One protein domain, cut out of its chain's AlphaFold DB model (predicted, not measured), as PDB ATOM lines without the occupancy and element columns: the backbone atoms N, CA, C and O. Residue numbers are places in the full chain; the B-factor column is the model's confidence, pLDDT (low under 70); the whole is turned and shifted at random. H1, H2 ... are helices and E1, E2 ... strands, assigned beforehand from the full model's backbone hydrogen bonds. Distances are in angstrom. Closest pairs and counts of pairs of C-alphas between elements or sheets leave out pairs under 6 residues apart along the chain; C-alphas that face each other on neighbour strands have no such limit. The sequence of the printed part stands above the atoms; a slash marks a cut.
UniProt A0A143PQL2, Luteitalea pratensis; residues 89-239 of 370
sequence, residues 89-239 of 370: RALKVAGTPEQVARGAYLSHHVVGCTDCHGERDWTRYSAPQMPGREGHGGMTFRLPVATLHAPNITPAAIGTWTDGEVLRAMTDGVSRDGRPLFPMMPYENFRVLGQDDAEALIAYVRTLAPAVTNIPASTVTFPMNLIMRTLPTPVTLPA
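This is residues 89 to 239 of the 370 residues of a protein of Luteitalea pratensis (UniProt A0A143PQL2). A hairpin of two short strands, E1 and E2, lies toward one end of a body of short helices and long loops; toward the other end H1 and H6, the two longest helices, cross at about a right angle. H4 packs on H6 and H5 on H4, while H7 lies toward the hairpin's end. The printed part has 151 residues, in the order H1, H2, E1, E2, H3 to H7; the sheet is antiparallel, the class mostly helix, with under half of the residues in named elements. It is compact, radius of gyration of the C-alphas 15.1 A, spanning 45 by 40 by 26 A.

E1 is residues 140 to 143, from C-alpha 140 at (-19.439, 43.074, 47.626), and E2 146 to 149. H1, 97 to 109, is 17.9 A long and begins at (6.933, 53.278, 31.708). H6, 195 to 207, is 18.9 A. H2 is 113 to 117, H3 155 to 158, H4 163 to 171, 12.1 A, and H5 187 to 190. H7, 224 to 230, is 10.2 A and ends at (-21.440, 27.978, 29.139).

E1 and E2 form a hairpin, antiparallel at 169 degrees, with N 141 and O 148 at 2.8 A. Residues 146 to 147 of E2 pair antiparallel with 219 to 220. E2 and H7 are only just apart, closest 8.3 A. H6 touches H1, about perpendicular at 89 degrees, C-alphas of Gly 103 and Leu 201 closest at 4.0 A. With residues 198 to 202 alone, H6 touches H4 at a steep tilt of 66 degrees, opposite ways, C-alphas of Asp 163 and Ile 202 closest at 6.9 A. With 205 to 207 alone, it only just touches H3, with 3 pairs of C-alphas within 8 A, Pro 155 and Arg 206 closest at 6.0 A. H4 touches H5, C-alphas of Thr 171 and Tyr 187 closest at 4.9 A. H1 and H2 touch only at the corner, C-alphas of Ser 107 and Cys 113 closest at 5.0 A. Every O i to N i+4 pair is within hydrogen-bond range in H1, H2 and H4, 8 of 9 in H6 and 1 of 3 in H7, which has 3 of 4 O i to N i+3 pairs; H3 and H5 are too short.

The C-alphas farthest apart, of Pro 97 and Pro 223, are 45.0 A apart. The printed part has no cut. The links H2 to E1, H4 to H5 and H6 to H7 are long. No printed residue is under 70 in pLDDT.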
ATOM      1  N   ARG A  89      -2.559  32.274  26.806       90.69
ATOM      2  CA  ARG A  89      -1.639  32.740  25.768       90.69
ATOM      3  C   ARG A  89      -0.216  32.797  26.324       90.69
ATOM      4  O   ARG A  89      -0.008  33.245  27.448       90.69
ATOM      5  N   ALA A  90       0.768  32.386  25.528       92.25
ATOM      6  CA  ALA A  90       2.175  32.584  25.858       92.25
ATOM      7  C   ALA A  90       2.524  34.072  25.692       92.25
ATOM      8  O   ALA A  90       3.007  34.501  24.650       92.25
ATOM      9  N   LEU A  91       2.196  34.862  26.712       94.25
ATOM     10  CA  LEU A  91       2.375  36.306  26.751       94.25
ATOM     11  C   LEU A  91       3.298  36.671  27.908       94.25
ATOM     12  O   LEU A  91       3.120  36.186  29.030       94.25
ATOM     13  N   LYS A  92       4.243  37.569  27.632       96.00
ATOM     14  CA  LYS A  92       5.031  38.256  28.645       96.00
ATOM     15  C   LYS A  92       5.014  39.749  28.350       96.00
ATOM     16  O   LYS A  92       5.549  40.180  27.335       96.00
ATOM     17  N   VAL A  93       4.393  40.518  29.234       97.06
ATOM     18  CA  VAL A  93       4.270  41.970  29.091       97.06
ATOM     19  C   VAL A  93       5.599  42.631  29.452       97.06
ATOM     20  O   VAL A  93       6.218  42.275  30.456       97.06
ATOM     21  N   ALA A  94       6.039  43.587  28.628       95.50
ATOM     22  CA  ALA A  94       7.325  44.262  28.802       95.50
ATOM     23  C   ALA A  94       7.353  45.181  30.036       95.50
ATOM     24  O   ALA A  94       8.359  45.226  30.737       95.50
ATOM     25  N   GLY A  95       6.249  45.880  30.324       95.88
ATOM     26  CA  GLY A  95       6.140  46.741  31.504       95.88
ATOM     27  C   GLY A  95       6.921  48.048  31.377       95.88
ATOM     28  O   GLY A  95       7.468  48.536  32.363       95.88
ATOM     29  N   THR A  96       7.001  48.603  30.164       98.25
ATOM     30  CA  THR A  96       7.636  49.912  29.930       98.25
ATOM     31  C   THR A  96       6.907  51.032  30.690       98.25
ATOM     32  O   THR A  96       5.703  50.905  30.935       98.25
ATOM     33  N   PRO A  97       7.583  52.140  31.054       98.44
ATOM     34  CA  PRO A  97       6.933  53.278  31.708       98.44
ATOM     35  C   PRO A  97       5.702  53.793  30.949       98.44
ATOM     36  O   PRO A  97       4.685  54.111  31.563       98.44
ATOM     37  N   GLU A  98       5.752  53.802  29.618       97.94
ATOM     38  CA  GLU A  98       4.655  54.225  28.748       97.94
ATOM     39  C   GLU A  98       3.468  53.254  28.822       97.94
ATOM     40  O   GLU A  98       2.319  53.687  28.943       97.94
ATOM     41  N   GLN A  99       3.729  51.940  28.811       97.62
ATOM     42  CA  GLN A  99       2.690  50.923  29.004       97.62
ATOM     43  C   GLN A  99       2.056  51.020  30.390       97.62
ATOM     44  O   GLN A  99       0.836  50.940  30.507       97.62
ATOM     45  N   VAL A 100       2.858  51.223  31.439       98.62
ATOM     46  CA  VAL A 100       2.351  51.388  32.808       98.62
ATOM     47  C   VAL A 100       1.490  52.646  32.912       98.62
ATOM     48  O   VAL A 100       0.394  52.578  33.464       98.62
ATOM     49  N   ALA A 101       1.921  53.771  32.336       98.56
ATOM     50  CA  ALA A 101       1.146  55.012  32.333       98.56
ATOM     51  C   ALA A 101      -0.185  54.861  31.575       98.56
ATOM     52  O   ALA A 101      -1.235  55.285  32.067       98.56
ATOM     53  N   ARG A 102      -0.172  54.203  30.407       98.12
ATOM     54  CA  ARG A 102      -1.396  53.888  29.653       98.12
ATOM     55  C   ARG A 102      -2.317  52.960  30.444       98.12
ATOM     56  O   ARG A 102      -3.520  53.200  30.495       98.12
ATOM     57  N   GLY A 103      -1.759  51.938  31.082       98.38
ATOM     58  CA  GLY A 103      -2.490  50.997  31.921       98.38
ATOM     59  C   GLY A 103      -3.137  51.659  33.128       98.38
ATOM     60  O   GLY A 103      -4.301  51.389  33.408       98.38
ATOM     61  N   ALA A 104      -2.419  52.567  33.792       98.12
ATOM     62  CA  ALA A 104      -2.938  53.360  34.901       98.12
ATOM     63  C   ALA A 104      -4.128  54.208  34.443       98.12
ATOM     64  O   ALA A 104      -5.196  54.148  35.049       98.12
ATOM     65  N   TYR A 105      -3.981  54.926  33.323       98.25
ATOM     66  CA  TYR A 105      -5.061  55.719  32.736       98.25
ATOM     67  C   TYR A 105      -6.305  54.871  32.444       98.25
ATOM     68  O   TYR A 105      -7.408  55.219  32.860       98.25
ATOM     69  N   LEU A 106      -6.135  53.733  31.765       98.31
ATOM     70  CA  LEU A 106      -7.250  52.844  31.448       98.31
ATOM     71  C   LEU A 106      -7.881  52.264  32.714       98.31
ATOM     72  O   LEU A 106      -9.101  52.275  32.843       98.31
ATOM     73  N   SER A 107      -7.069  51.789  33.658       97.38
ATOM     74  CA  SER A 107      -7.529  51.169  34.900       97.38
ATOM     75  C   SER A 107      -8.331  52.136  35.766       97.38
ATOM     76  O   SER A 107      -9.351  51.728  36.316       97.38
ATOM     77  N   HIS A 108      -7.884  53.388  35.880       94.75
ATOM     78  CA  HIS A 108      -8.509  54.392  36.738       94.75
ATOM     79  C   HIS A 108      -9.653  55.149  36.081       94.75
ATOM     80  O   HIS A 108     -10.549  55.589  36.785       94.75
ATOM     81  N   HIS A 109      -9.609  55.369  34.766       96.12
ATOM     82  CA  HIS A 109     -10.485  56.365  34.141       96.12
ATOM     83  C   HIS A 109     -11.343  55.823  33.016       96.12
ATOM     84  O   HIS A 109     -12.248  56.522  32.581       96.12
ATOM     85  N   VAL A 110     -11.073  54.617  32.516       97.56
ATOM     86  CA  VAL A 110     -11.816  54.062  31.382       97.56
ATOM     87  C   VAL A 110     -12.462  52.742  31.760       97.56
ATOM     88  O   VAL A 110     -13.675  52.663  31.869       97.56
ATOM     89  N   VAL A 111     -11.649  51.722  31.994       96.69
ATOM     90  CA  VAL A 111     -12.057  50.345  32.281       96.69
ATOM     91  C   VAL A 111     -12.553  50.190  33.720       96.69
ATOM     92  O   VAL A 111     -13.446  49.383  33.973       96.69
ATOM     93  N   GLY A 112     -11.994  50.958  34.662       93.19
ATOM     94  CA  GLY A 112     -12.430  50.957  36.061       93.19
ATOM     95  C   GLY A 112     -12.037  49.689  36.828       93.19
ATOM     96  O   GLY A 112     -12.803  49.199  37.657       93.19
ATOM     97  N   CYS A 113     -10.858  49.107  36.569       94.81
ATOM     98  CA  CYS A 113     -10.413  47.904  37.288       94.81
ATOM     99  C   CYS A 113     -10.352  48.162  38.800       94.81
ATOM    100  O   CYS A 113     -10.811  47.342  39.597       94.81
ATOM    101  N   THR A 114      -9.825  49.322  39.198       92.81
ATOM    102  CA  THR A 114      -9.712  49.725  40.606       92.81
ATOM    103  C   THR A 114     -11.054  50.077  41.236       92.81
ATOM    104  O   THR A 114     -11.165  50.040  42.453       92.81
ATOM    105  N   ASP A 115     -12.101  50.316  40.450       90.56
ATOM    106  CA  ASP A 115     -13.407  50.702  40.982       90.56
ATOM    107  C   ASP A 115     -14.050  49.565  41.770       90.56
ATOM    108  O   ASP A 115     -14.688  49.786  42.794       90.56
ATOM    109  N   CYS A 116     -13.892  48.332  41.290       93.06
ATOM    110  CA  CYS A 116     -14.388  47.144  41.981       93.06
ATOM    111  C   CYS A 116     -13.277  46.434  42.745       93.06
ATOM    112  O   CYS A 116     -13.505  45.911  43.835       93.06
ATOM    113  N   HIS A 117     -12.072  46.409  42.174       96.56
ATOM    114  CA  HIS A 117     -10.934  45.758  42.795       96.56
ATOM    115  C   HIS A 117     -10.162  46.677  43.745       96.56
ATOM    116  O   HIS A 117      -9.081  46.303  44.154       96.56
ATOM    117  N   GLY A 118     -10.657  47.849  44.127       94.62
ATOM    118  CA  GLY A 118     -10.026  48.746  45.100       94.62
ATOM    119  C   GLY A 118     -10.986  49.146  46.216       94.62
ATOM    120  O   GLY A 118     -12.205  48.996  46.103       94.62
ATOM    121  N   GLU A 119     -10.438  49.649  47.323       93.50
ATOM    122  CA  GLU A 119     -11.264  50.220  48.395       93.50
ATOM    123  C   GLU A 119     -11.661  51.661  48.044       93.50
ATOM    124  O   GLU A 119     -10.825  52.459  47.624       93.50
ATOM    125  N   ARG A 120     -12.941  52.000  48.222       92.06
ATOM    126  CA  ARG A 120     -13.522  53.294  47.832       92.06
ATOM    127  C   ARG A 120     -14.145  54.002  49.027       92.06
ATOM    128  O   ARG A 120     -14.778  53.358  49.868       92.06
ATOM    129  N   ASP A 121     -14.026  55.327  49.072       91.50
ATOM    130  CA  ASP A 121     -14.594  56.145  50.146       91.50
ATOM    131  C   ASP A 121     -16.050  56.533  49.850       91.50
ATOM    132  O   ASP A 121     -16.348  57.620  49.355       91.50
ATOM    133  N   TRP A 122     -16.985  55.650  50.202       89.31
ATOM    134  CA  TRP A 122     -18.427  55.866  50.015       89.31
ATOM    135  C   TRP A 122     -19.019  57.013  50.854       89.31
ATOM    136  O   TRP A 122     -20.190  57.354  50.661       89.31
ATOM    137  N   THR A 123     -18.238  57.622  51.756       89.00
ATOM    138  CA  THR A 123     -18.647  58.824  52.504       89.00
ATOM    139  C   THR A 123     -18.502  60.109  51.684       89.00
ATOM    140  O   THR A 123     -19.055  61.146  52.058       89.00
ATOM    141  N   ARG A 124     -17.822  60.036  50.533       90.81
ATOM    142  CA  ARG A 124     -17.649  61.130  49.575       90.81
ATOM    143  C   ARG A 124     -18.421  60.869  48.283       90.81
ATOM    144  O   ARG A 124     -18.702  59.732  47.897       90.81
ATOM    145  N   TYR A 125     -18.784  61.950  47.605       91.12
ATOM    146  CA  TYR A 125     -19.518  61.914  46.346       91.12
ATOM    147  C   TYR A 125     -18.734  61.184  45.259       91.12
ATOM    148  O   TYR A 125     -17.542  61.425  45.087       91.12
ATOM    149  N   SER A 126     -19.414  60.296  44.530       90.56
ATOM    150  CA  SER A 126     -18.815  59.405  43.527       90.56
ATOM    151  C   SER A 126     -17.763  58.439  44.091       90.56
ATOM    152  O   SER A 126     -16.999  57.863  43.322       90.56
ATOM    153  N   ALA A 127     -17.721  58.259  45.414       91.50
ATOM    154  CA  ALA A 127     -16.892  57.289  46.117       91.50
ATOM    155  C   ALA A 127     -15.436  57.225  45.611       91.50
ATOM    156  O   ALA A 127     -15.045  56.202  45.067       91.50
ATOM    157  N   PRO A 128     -14.619  58.283  45.710       91.31
ATOM    158  CA  PRO A 128     -13.256  58.273  45.182       91.31
ATOM    159  C   PRO A 128     -12.442  57.067  45.680       91.31
ATOM    160  O   PRO A 128     -12.647  56.570  46.795       91.31
ATOM    161  N   GLN A 129     -11.521  56.601  44.837       91.81
ATOM    162  CA  GLN A 129     -10.563  55.557  45.188       91.81
ATOM    163  C   GLN A 129      -9.751  55.981  46.421       91.81
ATOM    164  O   GLN A 129      -9.246  57.103  46.487       91.81
ATOM    165  N   MET A 130      -9.626  55.090  47.405       92.44
ATOM    166  CA  MET A 130      -8.776  55.340  48.565       92.44
ATOM    167  C   MET A 130      -7.303  55.182  48.157       92.44
ATOM    168  O   MET A 130      -6.950  54.114  47.645       92.44
ATOM    169  N   PRO A 131      -6.446  56.194  48.401       92.06
ATOM    170  CA  PRO A 131      -5.038  56.129  48.021       92.06
ATOM    171  C   PRO A 131      -4.312  54.948  48.668       92.06
ATOM    172  O   PRO A 131      -4.439  54.717  49.875       92.06
ATOM    173  N   GLY A 132      -3.532  54.216  47.875       93.69
ATOM    174  CA  GLY A 132      -2.765  53.055  48.335       93.69
ATOM    175  C   GLY A 132      -3.623  51.822  48.629       93.69
ATOM    176  O   GLY A 132      -3.145  50.893  49.277       93.69
ATOM    177  N   ARG A 133      -4.895  51.829  48.214       96.00
ATOM    178  CA  ARG A 133      -5.829  50.695  48.322       96.00
ATOM    179  C   ARG A 133      -6.270  50.163  46.958       96.00
ATOM    180  O   ARG A 133      -7.241  49.407  46.859       96.00
ATOM    181  N   GLU A 134      -5.587  50.573  45.898       96.75
ATOM    182  CA  GLU A 134      -5.813  50.119  44.535       96.75
ATOM    183  C   GLU A 134      -5.530  48.613  44.429       96.75
ATOM    184  O   GLU A 134      -4.486  48.120  44.850       96.75
ATOM    185  N   GLY A 135      -6.461  47.847  43.862       97.00
ATOM    186  CA  GLY A 135      -6.275  46.409  43.646       97.00
ATOM    187  C   GLY A 135      -6.532  45.512  44.862       97.00
ATOM    188  O   GLY A 135      -6.509  44.291  44.715       97.00
ATOM    189  N   HIS A 136      -6.819  46.076  46.038       97.19
ATOM    190  CA  HIS A 136      -7.065  45.320  47.269       97.19
ATOM    191  C   HIS A 136      -8.317  44.429  47.222       97.19
ATOM    192  O   HIS A 136      -8.379  43.434  47.936       97.19
ATOM    193  N   GLY A 137      -9.299  44.733  46.378       95.69
ATOM    194  CA  GLY A 137     -10.563  44.010  46.271       95.69
ATOM    195  C   GLY A 137     -11.532  44.309  47.417       95.69
ATOM    196  O   GLY A 137     -11.482  45.352  48.061       95.69
ATOM    197  N   GLY A 138     -12.452  43.376  47.665       92.94
ATOM    198  CA  GLY A 138     -13.377  43.414  48.803       92.94
ATOM    199  C   GLY A 138     -14.750  44.014  48.504       92.94
ATOM    200  O   GLY A 138     -15.679  43.856  49.306       92.94
ATOM    201  N   MET A 139     -14.945  44.627  47.332       92.25
ATOM    202  CA  MET A 139     -16.263  45.108  46.928       92.25
ATOM    203  C   MET A 139     -17.267  43.955  46.857       92.25
ATOM    204  O   MET A 139     -17.041  42.957  46.177       92.25
ATOM    205  N   THR A 140     -18.396  44.103  47.552       92.75
ATOM    206  CA  THR A 140     -19.439  43.074  47.626       92.75
ATOM    207  C   THR A 140     -20.638  43.434  46.754       92.75
ATOM    208  O   THR A 140     -21.136  44.562  46.806       92.75
ATOM    209  N   PHE A 141     -21.141  42.454  46.006       90.88
ATOM    210  CA  PHE A 141     -22.373  42.531  45.227       90.88
ATOM    211  C   PHE A 141     -23.339  41.454  45.707       90.88
ATOM    212  O   PHE A 141     -23.013  40.268  45.711       90.88
ATOM    213  N   ARG A 142     -24.539  41.870  46.115       90.25
ATOM    214  CA  ARG A 142     -25.610  40.963  46.534       90.25
ATOM    215  C   ARG A 142     -26.665  40.922  45.442       90.25
ATOM    216  O   ARG A 142     -27.421  41.873  45.271       90.25
ATOM    217  N   LEU A 143     -26.679  39.825  44.700       88.06
ATOM    218  CA  LEU A 143     -27.642  39.536  43.647       88.06
ATOM    219  C   LEU A 143     -28.602  38.438  44.128       88.06
ATOM    220  O   LEU A 143     -28.224  37.631  44.978       88.06
ATOM    221  N   PRO A 144     -29.805  38.313  43.545       88.31
ATOM    222  CA  PRO A 144     -30.728  37.227  43.886       88.31
ATOM    223  C   PRO A 144     -30.133  35.816  43.723       88.31
ATOM    224  O   PRO A 144     -30.541  34.889  44.415       88.31
ATOM    225  N   VAL A 145     -29.169  35.653  42.810       90.06
ATOM    226  CA  VAL A 145     -28.561  34.359  42.443       90.06
ATOM    227  C   VAL A 145     -27.089  34.225  42.850       90.06
ATOM    228  O   VAL A 145     -26.466  33.200  42.578       90.06
ATOM    229  N   ALA A 146     -26.496  35.260  43.452       92.69
ATOM    230  CA  ALA A 146     -25.080  35.253  43.799       92.69
ATOM    231  C   ALA A 146     -24.734  36.282  44.879       92.69
ATOM    232  O   ALA A 146     -25.251  37.397  44.881       92.69
ATOM    233  N   THR A 147     -23.785  35.936  45.746       95.12
ATOM    234  CA  THR A 147     -23.043  36.917  46.546       95.12
ATOM    235  C   THR A 147     -21.614  36.932  46.040       95.12
ATOM    236  O   THR A 147     -20.899  35.941  46.175       95.12
ATOM    237  N   LEU A 148     -21.223  38.032  45.410       95.19
ATOM    238  CA  LEU A 148     -19.928  38.172  44.756       95.19
ATOM    239  C   LEU A 148     -19.048  39.126  45.551       95.19
ATOM    240  O   LEU A 148     -19.522  40.144  46.055       95.19
ATOM    241  N   HIS A 149     -17.763  38.813  45.597       95.94
ATOM    242  CA  HIS A 149     -16.727  39.657  46.163       95.94
ATOM    243  C   HIS A 149     -15.654  39.882  45.101       95.94
ATOM    244  O   HIS A 149     -15.129  38.916  44.542       95.94
ATOM    245  N   ALA A 150     -15.338  41.142  44.810       96.00
ATOM    246  CA  ALA A 150     -14.245  41.481  43.912       96.00
ATOM    247  C   ALA A 150     -12.922  40.995  44.529       96.00
ATOM    248  O   ALA A 150     -12.629  41.356  45.673       96.00
ATOM    249  N   PRO A 151     -12.139  40.153  43.835       96.00
ATOM    250  CA  PRO A 151     -10.902  39.615  44.381       96.00
ATOM    251  C   PRO A 151      -9.805  40.678  44.447       96.00
ATOM    252  O   PRO A 151      -9.837  41.678  43.735       96.00
ATOM    253  N   ASN A 152      -8.795  40.413  45.264       97.25
ATOM    254  CA  ASN A 152      -7.542  41.154  45.255       97.25
ATOM    255  C   ASN A 152      -6.752  40.831  43.977       97.25
ATOM    256  O   ASN A 152      -6.565  39.659  43.643       97.25
ATOM    257  N   ILE A 153      -6.310  41.870  43.272       97.56
ATOM    258  CA  ILE A 153      -5.534  41.792  42.023       97.56
ATOM    259  C   ILE A 153      -4.118  42.355  42.174       97.56
ATOM    260  O   ILE A 153      -3.398  42.481  41.189       97.56
ATOM    261  N   THR A 154      -3.692  42.691  43.390       98.12
ATOM    262  CA  THR A 154      -2.309  43.102  43.649       98.12
ATOM    263  C   THR A 154      -1.335  41.934  43.421       98.12
ATOM    264  O   THR A 154      -1.735  40.758  43.444       98.12
ATOM    265  N   PRO A 155      -0.024  42.205  43.268       97.81
ATOM    266  CA  PRO A 155       0.986  41.157  43.130       97.81
ATOM    267  C   PRO A 155       0.996  40.130  44.271       97.81
ATOM    268  O   PRO A 155       1.363  38.980  44.043       97.81
ATOM    269  N   ALA A 156       0.536  40.490  45.474       97.62
ATOM    270  CA  ALA A 156       0.415  39.541  46.581       97.62
ATOM    271  C   ALA A 156      -0.612  38.422  46.305       97.62
ATOM    272  O   ALA A 156      -0.446  37.309  46.801       97.62
ATOM    273  N   ALA A 157      -1.650  38.688  45.502       96.44
ATOM    274  CA  ALA A 157      -2.702  37.722  45.180       96.44
ATOM    275  C   ALA A 157      -2.494  37.034  43.821       96.44
ATOM    276  O   ALA A 157      -2.649  35.815  43.710       96.44
ATOM    277  N   ILE A 158      -2.120  37.794  42.786       96.75
ATOM    278  CA  ILE A 158      -2.011  37.283  41.406       96.75
ATOM    279  C   ILE A 158      -0.587  37.334  40.835       96.75
ATOM    280  O   ILE A 158      -0.382  37.055  39.655       96.75
ATOM    281  N   GLY A 159       0.429  37.645  41.646       95.00
ATOM    282  CA  GLY A 159       1.827  37.742  41.195       95.00
ATOM    283  C   GLY A 159       2.377  36.456  40.571       95.00
ATOM    284  O   GLY A 159       3.238  36.518  39.702       95.00
ATOM    285  N   THR A 160       1.835  35.296  40.955       96.12
ATOM    286  CA  THR A 160       2.202  33.984  40.388       96.12
ATOM    287  C   THR A 160       1.426  33.610  39.125       96.12
ATOM    288  O   THR A 160       1.686  32.561  38.544       96.12
ATOM    289  N   TRP A 161       0.440  34.407  38.713       97.44
ATOM    290  CA  TRP A 161      -0.286  34.180  37.464       97.44
ATOM    291  C   TRP A 161       0.583  34.660  36.306       97.44
ATOM    292  O   TRP A 161       1.214  35.711  36.409       97.44
ATOM    293  N   THR A 162       0.600  33.934  35.195       97.56
ATOM    294  CA  THR A 162       1.220  34.413  33.951       97.56
ATOM    295  C   THR A 162       0.404  35.559  33.352       97.56
ATOM    296  O   THR A 162      -0.788  35.699  33.635       97.56
ATOM    297  N   ASP A 163       1.010  36.387  32.500       97.75
ATOM    298  CA  ASP A 163       0.278  37.493  31.867       97.75
ATOM    299  C   ASP A 163      -0.838  36.974  30.946       97.75
ATOM    300  O   ASP A 163      -1.920  37.552  30.895       97.75
ATOM    301  N   GLY A 164      -0.636  35.818  30.307       96.81
ATOM    302  CA  GLY A 164      -1.679  35.129  29.547       96.81
ATOM    303  C   GLY A 164      -2.866  34.657  30.387       96.81
ATOM    304  O   GLY A 164      -3.997  34.669  29.904       96.81
ATOM    305  N   GLU A 165      -2.641  34.258  31.641       97.25
ATOM    306  CA  GLU A 165      -3.717  33.878  32.566       97.25
ATOM    307  C   GLU A 165      -4.514  35.094  33.037       97.25
ATOM    308  O   GLU A 165      -5.742  35.028  33.086       97.25
ATOM    309  N   VAL A 166      -3.838  36.209  33.342       97.38
ATOM    310  CA  VAL A 166      -4.505  37.478  33.681       97.38
ATOM    311  C   VAL A 166      -5.329  37.968  32.493       97.38
ATOM    312  O   VAL A 166      -6.505  38.302  32.644       97.38
ATOM    313  N   LEU A 167      -4.749  37.928  31.293       96.81
ATOM    314  CA  LEU A 167      -5.429  38.322  30.070       96.81
ATOM    315  C   LEU A 167      -6.665  37.455  29.790       96.81
ATOM    316  O   LEU A 167      -7.722  37.983  29.448       96.81
ATOM    317  N   ARG A 168      -6.562  36.134  29.978       96.00
ATOM    318  CA  ARG A 168      -7.694  35.205  29.844       96.00
ATOM    319  C   ARG A 168      -8.794  35.496  30.862       96.00
ATOM    320  O   ARG A 168      -9.966  35.507  30.500       96.00
ATOM    321  N   ALA A 169      -8.443  35.772  32.115       95.94
ATOM    322  CA  ALA A 169      -9.427  36.152  33.125       95.94
ATOM    323  C   ALA A 169     -10.172  37.432  32.733       95.94
ATOM    324  O   ALA A 169     -11.394  37.484  32.842       95.94
ATOM    325  N   MET A 170      -9.444  38.419  32.209       95.69
ATOM    326  CA  MET A 170     -10.002  39.698  31.785       95.69
ATOM    327  C   MET A 170     -10.898  39.599  30.550       95.69
ATOM    328  O   MET A 170     -11.891  40.311  30.481       95.69
ATOM    329  N   THR A 171     -10.564  38.746  29.582       95.31
ATOM    330  CA  THR A 171     -11.203  38.772  28.251       95.31
ATOM    331  C   THR A 171     -12.109  37.578  27.985       95.31
ATOM    332  O   THR A 171     -13.193  37.746  27.438       95.31
ATOM    333  N   ASP A 172     -11.733  36.387  28.443       94.38
ATOM    334  CA  ASP A 172     -12.543  35.177  28.266       94.38
ATOM    335  C   ASP A 172     -13.459  34.923  29.475       94.38
ATOM    336  O   ASP A 172     -14.336  34.063  29.415       94.38
ATOM    337  N   GLY A 173     -13.245  35.623  30.595       94.38
ATOM    338  CA  GLY A 173     -14.009  35.410  31.823       94.38
ATOM    339  C   GLY A 173     -13.666  34.089  32.513       94.38
ATOM    340  O   GLY A 173     -14.548  33.441  33.078       94.38
ATOM    341  N   VAL A 174     -12.399  33.659  32.465       93.56
ATOM    342  CA  VAL A 174     -11.942  32.400  33.081       93.56
ATOM    343  C   VAL A 174     -10.725  32.627  33.971       93.56
ATOM    344  O   VAL A 174      -9.675  33.072  33.508       93.56
ATOM    345  N   SER A 175     -10.826  32.227  35.237       92.81
ATOM    346  CA  SER A 175      -9.721  32.288  36.195       92.81
ATOM    347  C   SER A 175      -8.527  31.393  35.812       92.81
ATOM    348  O   SER A 175      -8.600  30.529  34.931       92.81
ATOM    349  N   ARG A 176      -7.397  31.549  36.518       91.94
ATOM    350  CA  ARG A 176      -6.217  30.680  36.353       91.94
ATOM    351  C   ARG A 176      -6.552  29.192  36.477       91.94
ATOM    352  O   ARG A 176      -6.123  28.397  35.650       91.94
ATOM    353  N   ASP A 177      -7.359  28.833  37.471       89.50
ATOM    354  CA  ASP A 177      -7.786  27.460  37.758       89.50
ATOM    355  C   ASP A 177      -8.947  26.965  36.874       89.50
ATOM    356  O   ASP A 177      -9.504  25.900  37.124       89.50
ATOM    357  N   GLY A 178      -9.317  27.713  35.829       88.12
ATOM    358  CA  GLY A 178     -10.307  27.284  34.839       88.12
ATOM    359  C   GLY A 178     -11.763  27.497  35.258       88.12
ATOM    360  O   GLY A 178     -12.669  27.052  34.554       88.12
ATOM    361  N   ARG A 179     -12.025  28.174  36.383       89.75
ATOM    362  CA  ARG A 179     -13.393  28.487  36.812       89.75
ATOM    363  C   ARG A 179     -13.955  29.665  36.003       89.75
ATOM    364  O   ARG A 179     -13.247  30.655  35.806       89.75
ATOM    365  N   PRO A 180     -15.228  29.600  35.577       92.62
ATOM    366  CA  PRO A 180     -15.891  30.734  34.943       92.62
ATOM    367  C   PRO A 180     -16.085  31.872  35.952       92.62
ATOM    368  O   PRO A 180     -16.479  31.647  37.101       92.62
ATOM    369  N   LEU A 181     -15.833  33.097  35.511       93.56
ATOM    370  CA  LEU A 181     -16.082  34.314  36.268       93.56
ATOM    371  C   LEU A 181     -17.527  34.776  36.055       93.56
ATOM    372  O   LEU A 181     -18.103  34.629  34.975       93.56
ATOM    373  N   PHE A 182     -18.132  35.339  37.101       93.12
ATOM    374  CA  PHE A 182     -19.457  35.944  36.981       93.12
ATOM    375  C   PHE A 182     -19.347  37.208  36.114       93.12
ATOM    376  O   PHE A 182     -18.465  38.022  36.401       93.12
ATOM    377  N   PRO A 183     -20.241  37.433  35.128       90.31
ATOM    378  CA  PRO A 183     -20.205  38.590  34.213       90.31
ATOM    379  C   PRO A 183     -20.508  39.948  34.885       90.31
ATOM    380  O   PRO A 183     -20.884  40.914  34.233       90.31
ATOM    381  N   MET A 184     -20.352  40.017  36.209       90.69
ATOM    382  CA  MET A 184     -20.269  41.244  36.996       90.69
ATOM    383  C   MET A 184     -18.901  41.894  36.800       90.69
ATOM    384  O   MET A 184     -18.806  43.112  36.760       90.69
ATOM    385  N   MET A 185     -17.849  41.079  36.638       93.19
ATOM    386  CA  MET A 185     -16.654  41.546  35.949       93.19
ATOM    387  C   MET A 185     -17.010  41.598  34.457       93.19
ATOM    388  O   MET A 185     -17.347  40.546  33.906       93.19
ATOM    389  N   PRO A 186     -16.968  42.764  33.795       93.94
ATOM    390  CA  PRO A 186     -17.520  42.925  32.454       93.94
ATOM    391  C   PRO A 186     -16.541  42.433  31.377       93.94
ATOM    392  O   PRO A 186     -16.196  43.161  30.450       93.94
ATOM    393  N   TYR A 187     -16.102  41.175  31.478       94.38
ATOM    394  CA  TYR A 187     -15.159  40.581  30.529       94.38
ATOM    395  C   TYR A 187     -15.686  40.628  29.094       94.38
ATOM    396  O   TYR A 187     -14.905  40.889  28.192       94.38
ATOM    397  N   GLU A 188     -17.002  40.507  28.873       93.62
ATOM    398  CA  GLU A 188     -17.607  40.641  27.537       93.62
ATOM    399  C   GLU A 188     -17.359  42.017  26.901       93.62
ATOM    400  O   GLU A 188     -17.173  42.115  25.689       93.62
ATOM    401  N   ASN A 189     -17.266  43.073  27.712       95.62
ATOM    402  CA  ASN A 189     -16.923  44.411  27.235       95.62
ATOM    403  C   ASN A 189     -15.421  44.543  26.952       95.62
ATOM    404  O   ASN A 189     -15.016  45.344  26.120       95.62
ATOM    405  N   PHE A 190     -14.581  43.746  27.610       96.94
ATOM    406  CA  PHE A 190     -13.122  43.777  27.456       96.94
ATOM    407  C   PHE A 190     -12.627  42.955  26.264       96.94
ATOM    408  O   PHE A 190     -11.470  43.055  25.865       96.94
ATOM    409  N   ARG A 191     -13.510  42.183  25.630       95.19
ATOM    410  CA  ARG A 191     -13.209  41.386  24.430       95.19
ATOM    411  C   ARG A 191     -12.904  42.205  23.187       95.19
ATOM    412  O   ARG A 191     -12.393  41.651  22.219       95.19
ATOM    413  N   VAL A 192     -13.225  43.495  23.206       96.94
ATOM    414  CA  VAL A 192     -12.900  44.428  22.120       96.94
ATOM    415  C   VAL A 192     -11.629  45.229  22.386       96.94
ATOM    416  O   VAL A 192     -11.268  46.034  21.533       96.94
ATOM    417  N   LEU A 193     -10.967  45.032  23.539       98.12
ATOM    418  CA  LEU A 193      -9.703  45.697  23.867       98.12
ATOM    419  C   LEU A 193      -8.685  45.509  22.740       98.12
ATOM    420  O   LEU A 193      -8.517  44.397  22.238       98.12
ATOM    421  N   GLY A 194      -7.965  46.580  22.403       98.19
ATOM    422  CA  GLY A 194      -6.707  46.436  21.679       98.19
ATOM    423  C   GLY A 194      -5.736  45.592  22.504       98.19
ATOM    424  O   GLY A 194      -5.705  45.696  23.733       98.19
ATOM    425  N   GLN A 195      -4.967  44.725  21.851       97.88
ATOM    426  CA  GLN A 195      -3.977  43.879  22.516       97.88
ATOM    427  C   GLN A 195      -2.960  44.733  23.289       97.88
ATOM    428  O   GLN A 195      -2.611  44.392  24.414       97.88
ATOM    429  N   ASP A 196      -2.560  45.874  22.730       97.81
ATOM    430  CA  ASP A 196      -1.717  46.879  23.379       97.81
ATOM    431  C   ASP A 196      -2.332  47.479  24.658       97.81
ATOM    432  O   ASP A 196      -1.663  47.545  25.692       97.81
ATOM    433  N   ASP A 197      -3.607  47.861  24.626       98.56
ATOM    434  CA  ASP A 197      -4.339  48.371  25.792       98.56
ATOM    435  C   ASP A 197      -4.529  47.281  26.865       98.56
ATOM    436  O   ASP A 197      -4.399  47.545  28.063       98.56
ATOM    437  N   ALA A 198      -4.779  46.035  26.452       98.38
ATOM    438  CA  ALA A 198      -4.883  44.896  27.358       98.38
ATOM    439  C   ALA A 198      -3.547  44.590  28.060       98.38
ATOM    440  O   ALA A 198      -3.515  44.327  29.264       98.38
ATOM    441  N   GLU A 199      -2.434  44.656  27.329       98.50
ATOM    442  CA  GLU A 199      -1.089  44.515  27.893       98.50
ATOM    443  C   GLU A 199      -0.726  45.680  28.813       98.50
ATOM    444  O   GLU A 199      -0.135  45.454  29.868       98.50
ATOM    445  N   ALA A 200      -1.122  46.908  28.472       98.75
ATOM    446  CA  ALA A 200      -0.930  48.078  29.322       98.75
ATOM    447  C   ALA A 200      -1.658  47.924  30.670       98.75
ATOM    448  O   ALA A 200      -1.060  48.148  31.723       98.75
ATOM    449  N   LEU A 201      -2.916  47.465  30.665       98.62
ATOM    450  CA  LEU A 201      -3.662  47.152  31.892       98.62
ATOM    451  C   LEU A 201      -2.917  46.134  32.764       98.62
ATOM    452  O   LEU A 201      -2.772  46.342  33.968       98.62
ATOM    453  N   ILE A 202      -2.398  45.060  32.160       98.50
ATOM    454  CA  ILE A 202      -1.604  44.055  32.877       98.50
ATOM    455  C   ILE A 202      -0.328  44.685  33.439       98.50
ATOM    456  O   ILE A 202      -0.038  44.485  34.617       98.50
ATOM    457  N   ALA A 203       0.403  45.472  32.641       98.62
ATOM    458  CA  ALA A 203       1.610  46.170  33.077       98.62
ATOM    459  C   ALA A 203       1.342  47.000  34.338       98.62
ATOM    460  O   ALA A 203       2.054  46.847  35.326       98.62
ATOM    461  N   TYR A 204       0.278  47.805  34.339       98.56
ATOM    462  CA  TYR A 204      -0.103  48.606  35.498       98.56
ATOM    463  C   TYR A 204      -0.487  47.750  36.712       98.56
ATOM    464  O   TYR A 204       0.017  47.990  37.809       98.56
ATOM    465  N   VAL A 205      -1.297  46.701  36.535       97.81
ATOM    466  CA  VAL A 205      -1.695  45.807  37.637       97.81
ATOM    467  C   VAL A 205      -0.477  45.163  38.316       97.81
ATOM    468  O   VAL A 205      -0.467  44.993  39.536       97.81
ATOM    469  N   ARG A 206       0.595  44.867  37.566       97.62
ATOM    470  CA  ARG A 206       1.859  44.369  38.140       97.62
ATOM    471  C   ARG A 206       2.589  45.390  39.016       97.62
ATOM    472  O   ARG A 206       3.397  44.972  39.841       97.62
ATOM    473  N   THR A 207       2.317  46.684  38.854       97.56
ATOM    474  CA  THR A 207       2.938  47.763  39.643       97.56
ATOM    475  C   THR A 207       2.177  48.120  40.916       97.56
ATOM    476  O   THR A 207       2.704  48.865  41.740       97.56
ATOM    477  N   LEU A 208       0.961  47.592  41.099       97.50
ATOM    478  CA  LEU A 208       0.163  47.852  42.294       97.50
ATOM    479  C   LEU A 208       0.919  47.448  43.561       97.50
ATOM    480  O   LEU A 208       1.620  46.432  43.589       97.50
ATOM    481  N   ALA A 209       0.730  48.222  44.630       96.56
ATOM    482  CA  ALA A 209       1.298  47.901  45.929       96.56
ATOM    483  C   ALA A 209       0.803  46.510  46.378       96.56
ATOM    484  O   ALA A 209      -0.407  46.273  46.414       96.56
ATOM    485  N   PRO A 210       1.698  45.560  46.702       97.38
ATOM    486  CA  PRO A 210       1.280  44.252  47.185       97.38
ATOM    487  C   PRO A 210       0.510  44.382  48.502       97.38
ATOM    488  O   PRO A 210       1.006  44.984  49.454       97.38
ATOM    489  N   ALA A 211      -0.666  43.764  48.584       96.50
ATOM    490  CA  ALA A 211      -1.473  43.775  49.797       96.50
ATOM    491  C   ALA A 211      -2.066  42.399  50.083       96.50
ATOM    492  O   ALA A 211      -2.582  41.736  49.188       96.50
ATOM    493  N   VAL A 212      -2.030  41.970  51.343       94.94
ATOM    494  CA  VAL A 212      -2.709  40.748  51.784       94.94
ATOM    495  C   VAL A 212      -4.086  41.126  52.308       94.94
ATOM    496  O   VAL A 212      -4.212  41.932  53.225       94.94
ATOM    497  N   THR A 213      -5.124  40.523  51.739       93.56
ATOM    498  CA  THR A 213      -6.520  40.820  52.082       93.56
ATOM    499  C   THR A 213      -7.289  39.535  52.338       93.56
ATOM    500  O   THR A 213      -7.153  38.571  51.584       93.56
ATOM    501  N   ASN A 214      -8.149  39.534  53.353       93.31
ATOM    502  CA  ASN A 214      -9.036  38.413  53.642       93.31
ATOM    503  C   ASN A 214     -10.429  38.680  53.055       93.31
ATOM    504  O   ASN A 214     -11.276  39.294  53.704       93.31
ATOM    505  N   ILE A 215     -10.643  38.259  51.808       94.69
ATOM    506  CA  ILE A 215     -11.910  38.443  51.093       94.69
ATOM    507  C   ILE A 215     -12.668  37.110  51.094       94.69
ATOM    508  O   ILE A 215     -12.102  36.104  50.655       94.69
ATOM    509  N   PRO A 216     -13.935  37.071  51.543       93.88
ATOM    510  CA  PRO A 216     -14.735  35.854  51.489       93.88
ATOM    511  C   PRO A 216     -14.895  35.323  50.059       93.88
ATOM    512  O   PRO A 216     -14.938  36.081  49.087       93.88
ATOM    513  N   ALA A 217     -15.027  34.006  49.921       91.81
ATOM    514  CA  ALA A 217     -15.282  33.394  48.623       91.81
ATOM    515  C   ALA A 217     -16.654  33.816  48.072       91.81
ATOM    516  O   ALA A 217     -17.654  33.838  48.790       91.81
ATOM    517  N   SER A 218     -16.705  34.107  46.772       94.75
ATOM    518  CA  SER A 218     -17.971  34.358  46.079       94.75
ATOM    519  C   SER A 218     -18.813  33.084  45.999       94.75
ATOM    520  O   SER A 218     -18.285  31.989  45.804       94.75
ATOM    521  N   THR A 219     -20.132  33.234  46.077       94.50
ATOM    522  CA  THR A 219     -21.103  32.142  45.970       94.50
ATOM    523  C   THR A 219     -22.083  32.414  44.836       94.50
ATOM    524  O   THR A 219     -22.533  33.542  44.643       94.50
ATOM    525  N   VAL A 220     -22.419  31.368  44.082       93.62
ATOM    526  CA  VAL A 220     -23.414  31.405  43.004       93.62
ATOM    527  C   VAL A 220     -24.343  30.219  43.204       93.62
ATOM    528  O   VAL A 220     -23.880  29.083  43.328       93.62
ATOM    529  N   THR A 221     -25.646  30.471  43.268       92.94
ATOM    530  CA  THR A 221     -26.639  29.429  43.534       92.94
ATOM    531  C   THR A 221     -26.976  28.637  42.270       92.94
ATOM    532  O   THR A 221     -26.790  29.093  41.138       92.94
ATOM    533  N   PHE A 222     -27.469  27.411  42.451       90.31
ATOM    534  CA  PHE A 222     -28.028  26.621  41.354       90.31
ATOM    535  C   PHE A 222     -29.331  27.265  40.840       90.31
ATOM    536  O   PHE A 222     -30.122  27.734  41.660       90.31
ATOM    537  N   PRO A 223     -29.596  27.281  39.514       90.38
ATOM    538  CA  PRO A 223     -28.802  26.692  38.424       90.38
ATOM    539  C   PRO A 223     -27.767  27.636  37.793       90.38
ATOM    540  O   PRO A 223     -27.116  27.264  36.817       90.38
ATOM    541  N   MET A 224     -27.603  28.858  38.309       90.62
ATOM    542  CA  MET A 224     -26.745  29.872  37.687       90.62
ATOM    543  C   MET A 224     -25.274  29.441  37.617       90.62
ATOM    544  O   MET A 224     -24.603  29.698  36.620       90.62
ATOM    545  N   ASN A 225     -24.788  28.708  38.618       89.12
ATOM    546  CA  ASN A 225     -23.440  28.130  38.614       89.12
ATOM    547  C   ASN A 225     -23.169  27.200  37.411       89.12
ATOM    548  O   ASN A 225     -22.035  27.121  36.941       89.12
ATOM    549  N   LEU A 226     -24.198  26.511  36.908       88.94
ATOM    550  CA  LEU A 226     -24.118  25.665  35.720       88.94
ATOM    551  C   LEU A 226     -24.183  26.508  34.444       88.94
ATOM    552  O   LEU A 226     -23.356  26.324  33.556       88.94
ATOM    553  N   ILE A 227     -25.122  27.459  34.379       89.50
ATOM    554  CA  ILE A 227     -25.300  28.359  33.226       89.50
ATOM    555  C   ILE A 227     -24.015  29.148  32.957       89.50
ATOM    556  O   ILE A 227     -23.561  29.239  31.822       89.50
ATOM    557  N   MET A 228     -23.371  29.666  34.000       89.50
ATOM    558  CA  MET A 228     -22.136  30.434  33.853       89.50
ATOM    559  C   MET A 228     -20.981  29.648  33.237       89.50
ATOM    560  O   MET A 228     -20.095  30.258  32.650       89.50
ATOM    561  N   ARG A 229     -20.966  28.312  33.323       89.69
ATOM    562  CA  ARG A 229     -19.938  27.509  32.643       89.69
ATOM    563  C   ARG A 229     -20.041  27.616  31.126       89.69
ATOM    564  O   ARG A 229     -19.037  27.419  30.452       89.69
ATOM    565  N   THR A 230     -21.217  27.927  30.586       88.25
ATOM    566  CA  THR A 230     -21.440  27.978  29.139       88.25
ATOM    567  C   THR A 230     -21.252  29.368  28.533       88.25
ATOM    568  O   THR A 230     -21.355  29.484  27.318       88.25
ATOM    569  N   LEU A 231     -21.011  30.405  29.346       88.62
ATOM    570  CA  LEU A 231     -20.822  31.781  28.866       88.62
ATOM    571  C   LEU A 231     -19.408  32.027  28.304       88.62
ATOM    572  O   LEU A 231     -19.315  32.537  27.187       88.62
ATOM    573  N   PRO A 232     -18.316  31.624  28.995       89.88
ATOM    574  CA  PRO A 232     -16.965  31.855  28.506       89.88
ATOM    575  C   PRO A 232     -16.723  31.251  27.132       89.88
ATOM    576  O   PRO A 232     -16.995  30.071  26.880       89.88
ATOM    577  N   THR A 233     -16.140  32.060  26.259       88.69
ATOM    578  CA  THR A 233     -15.660  31.639  24.947       88.69
ATOM    579  C   THR A 233     -14.314  32.305  24.686       88.69
ATOM    580  O   THR A 233     -14.165  33.474  25.034       88.69
ATOM    581  N   PRO A 234     -13.342  31.610  24.071       89.69
ATOM    582  CA  PRO A 234     -12.060  32.223  23.741       89.69
ATOM    583  C   PRO A 234     -12.229  33.434  22.821       89.69
ATOM    584  O   PRO A 234     -13.063  33.406  21.909       89.69
ATOM    585  N   VAL A 235     -11.423  34.477  23.020       92.00
ATOM    586  CA  VAL A 235     -11.347  35.621  22.104       92.00
ATOM    587  C   VAL A 235      -9.936  35.832  21.560       92.00
ATOM    588  O   VAL A 235      -8.930  35.659  22.249       92.00
ATOM    589  N   THR A 236      -9.859  36.257  20.302       92.88
ATOM    590  CA  THR A 236      -8.655  36.865  19.732       92.88
ATOM    591  C   THR A 236      -8.865  38.370  19.698       92.88
ATOM    592  O   THR A 236      -9.796  38.843  19.050       92.88
ATOM    593  N   LEU A 237      -8.027  39.106  20.427       95.56
ATOM    594  CA  LEU A 237      -8.112  40.562  20.468       95.56
ATOM    595  C   LEU A 237      -7.601  41.181  19.156       95.56
ATOM    596  O   LEU A 237      -6.660  40.645  18.559       95.56
ATOM    597  N   PRO A 238      -8.165  42.321  18.725       97.00
ATOM    598  CA  PRO A 238      -7.523  43.192  17.748       97.00
ATOM    599  C   PRO A 238      -6.118  43.589  18.208       97.00
ATOM    600  O   PRO A 238      -5.880  43.752  19.401       97.00
ATOM    601  N   ALA A 239      -5.187  43.801  17.274       96.31
ATOM    602  CA  ALA A 239      -3.827  44.222  17.627       96.31
ATOM    603  C   ALA A 239      -3.805  45.574  18.365       96.31
ATOM    604  O   ALA A 239      -3.059  45.741  19.325       96.31
TER     605      ALA A 239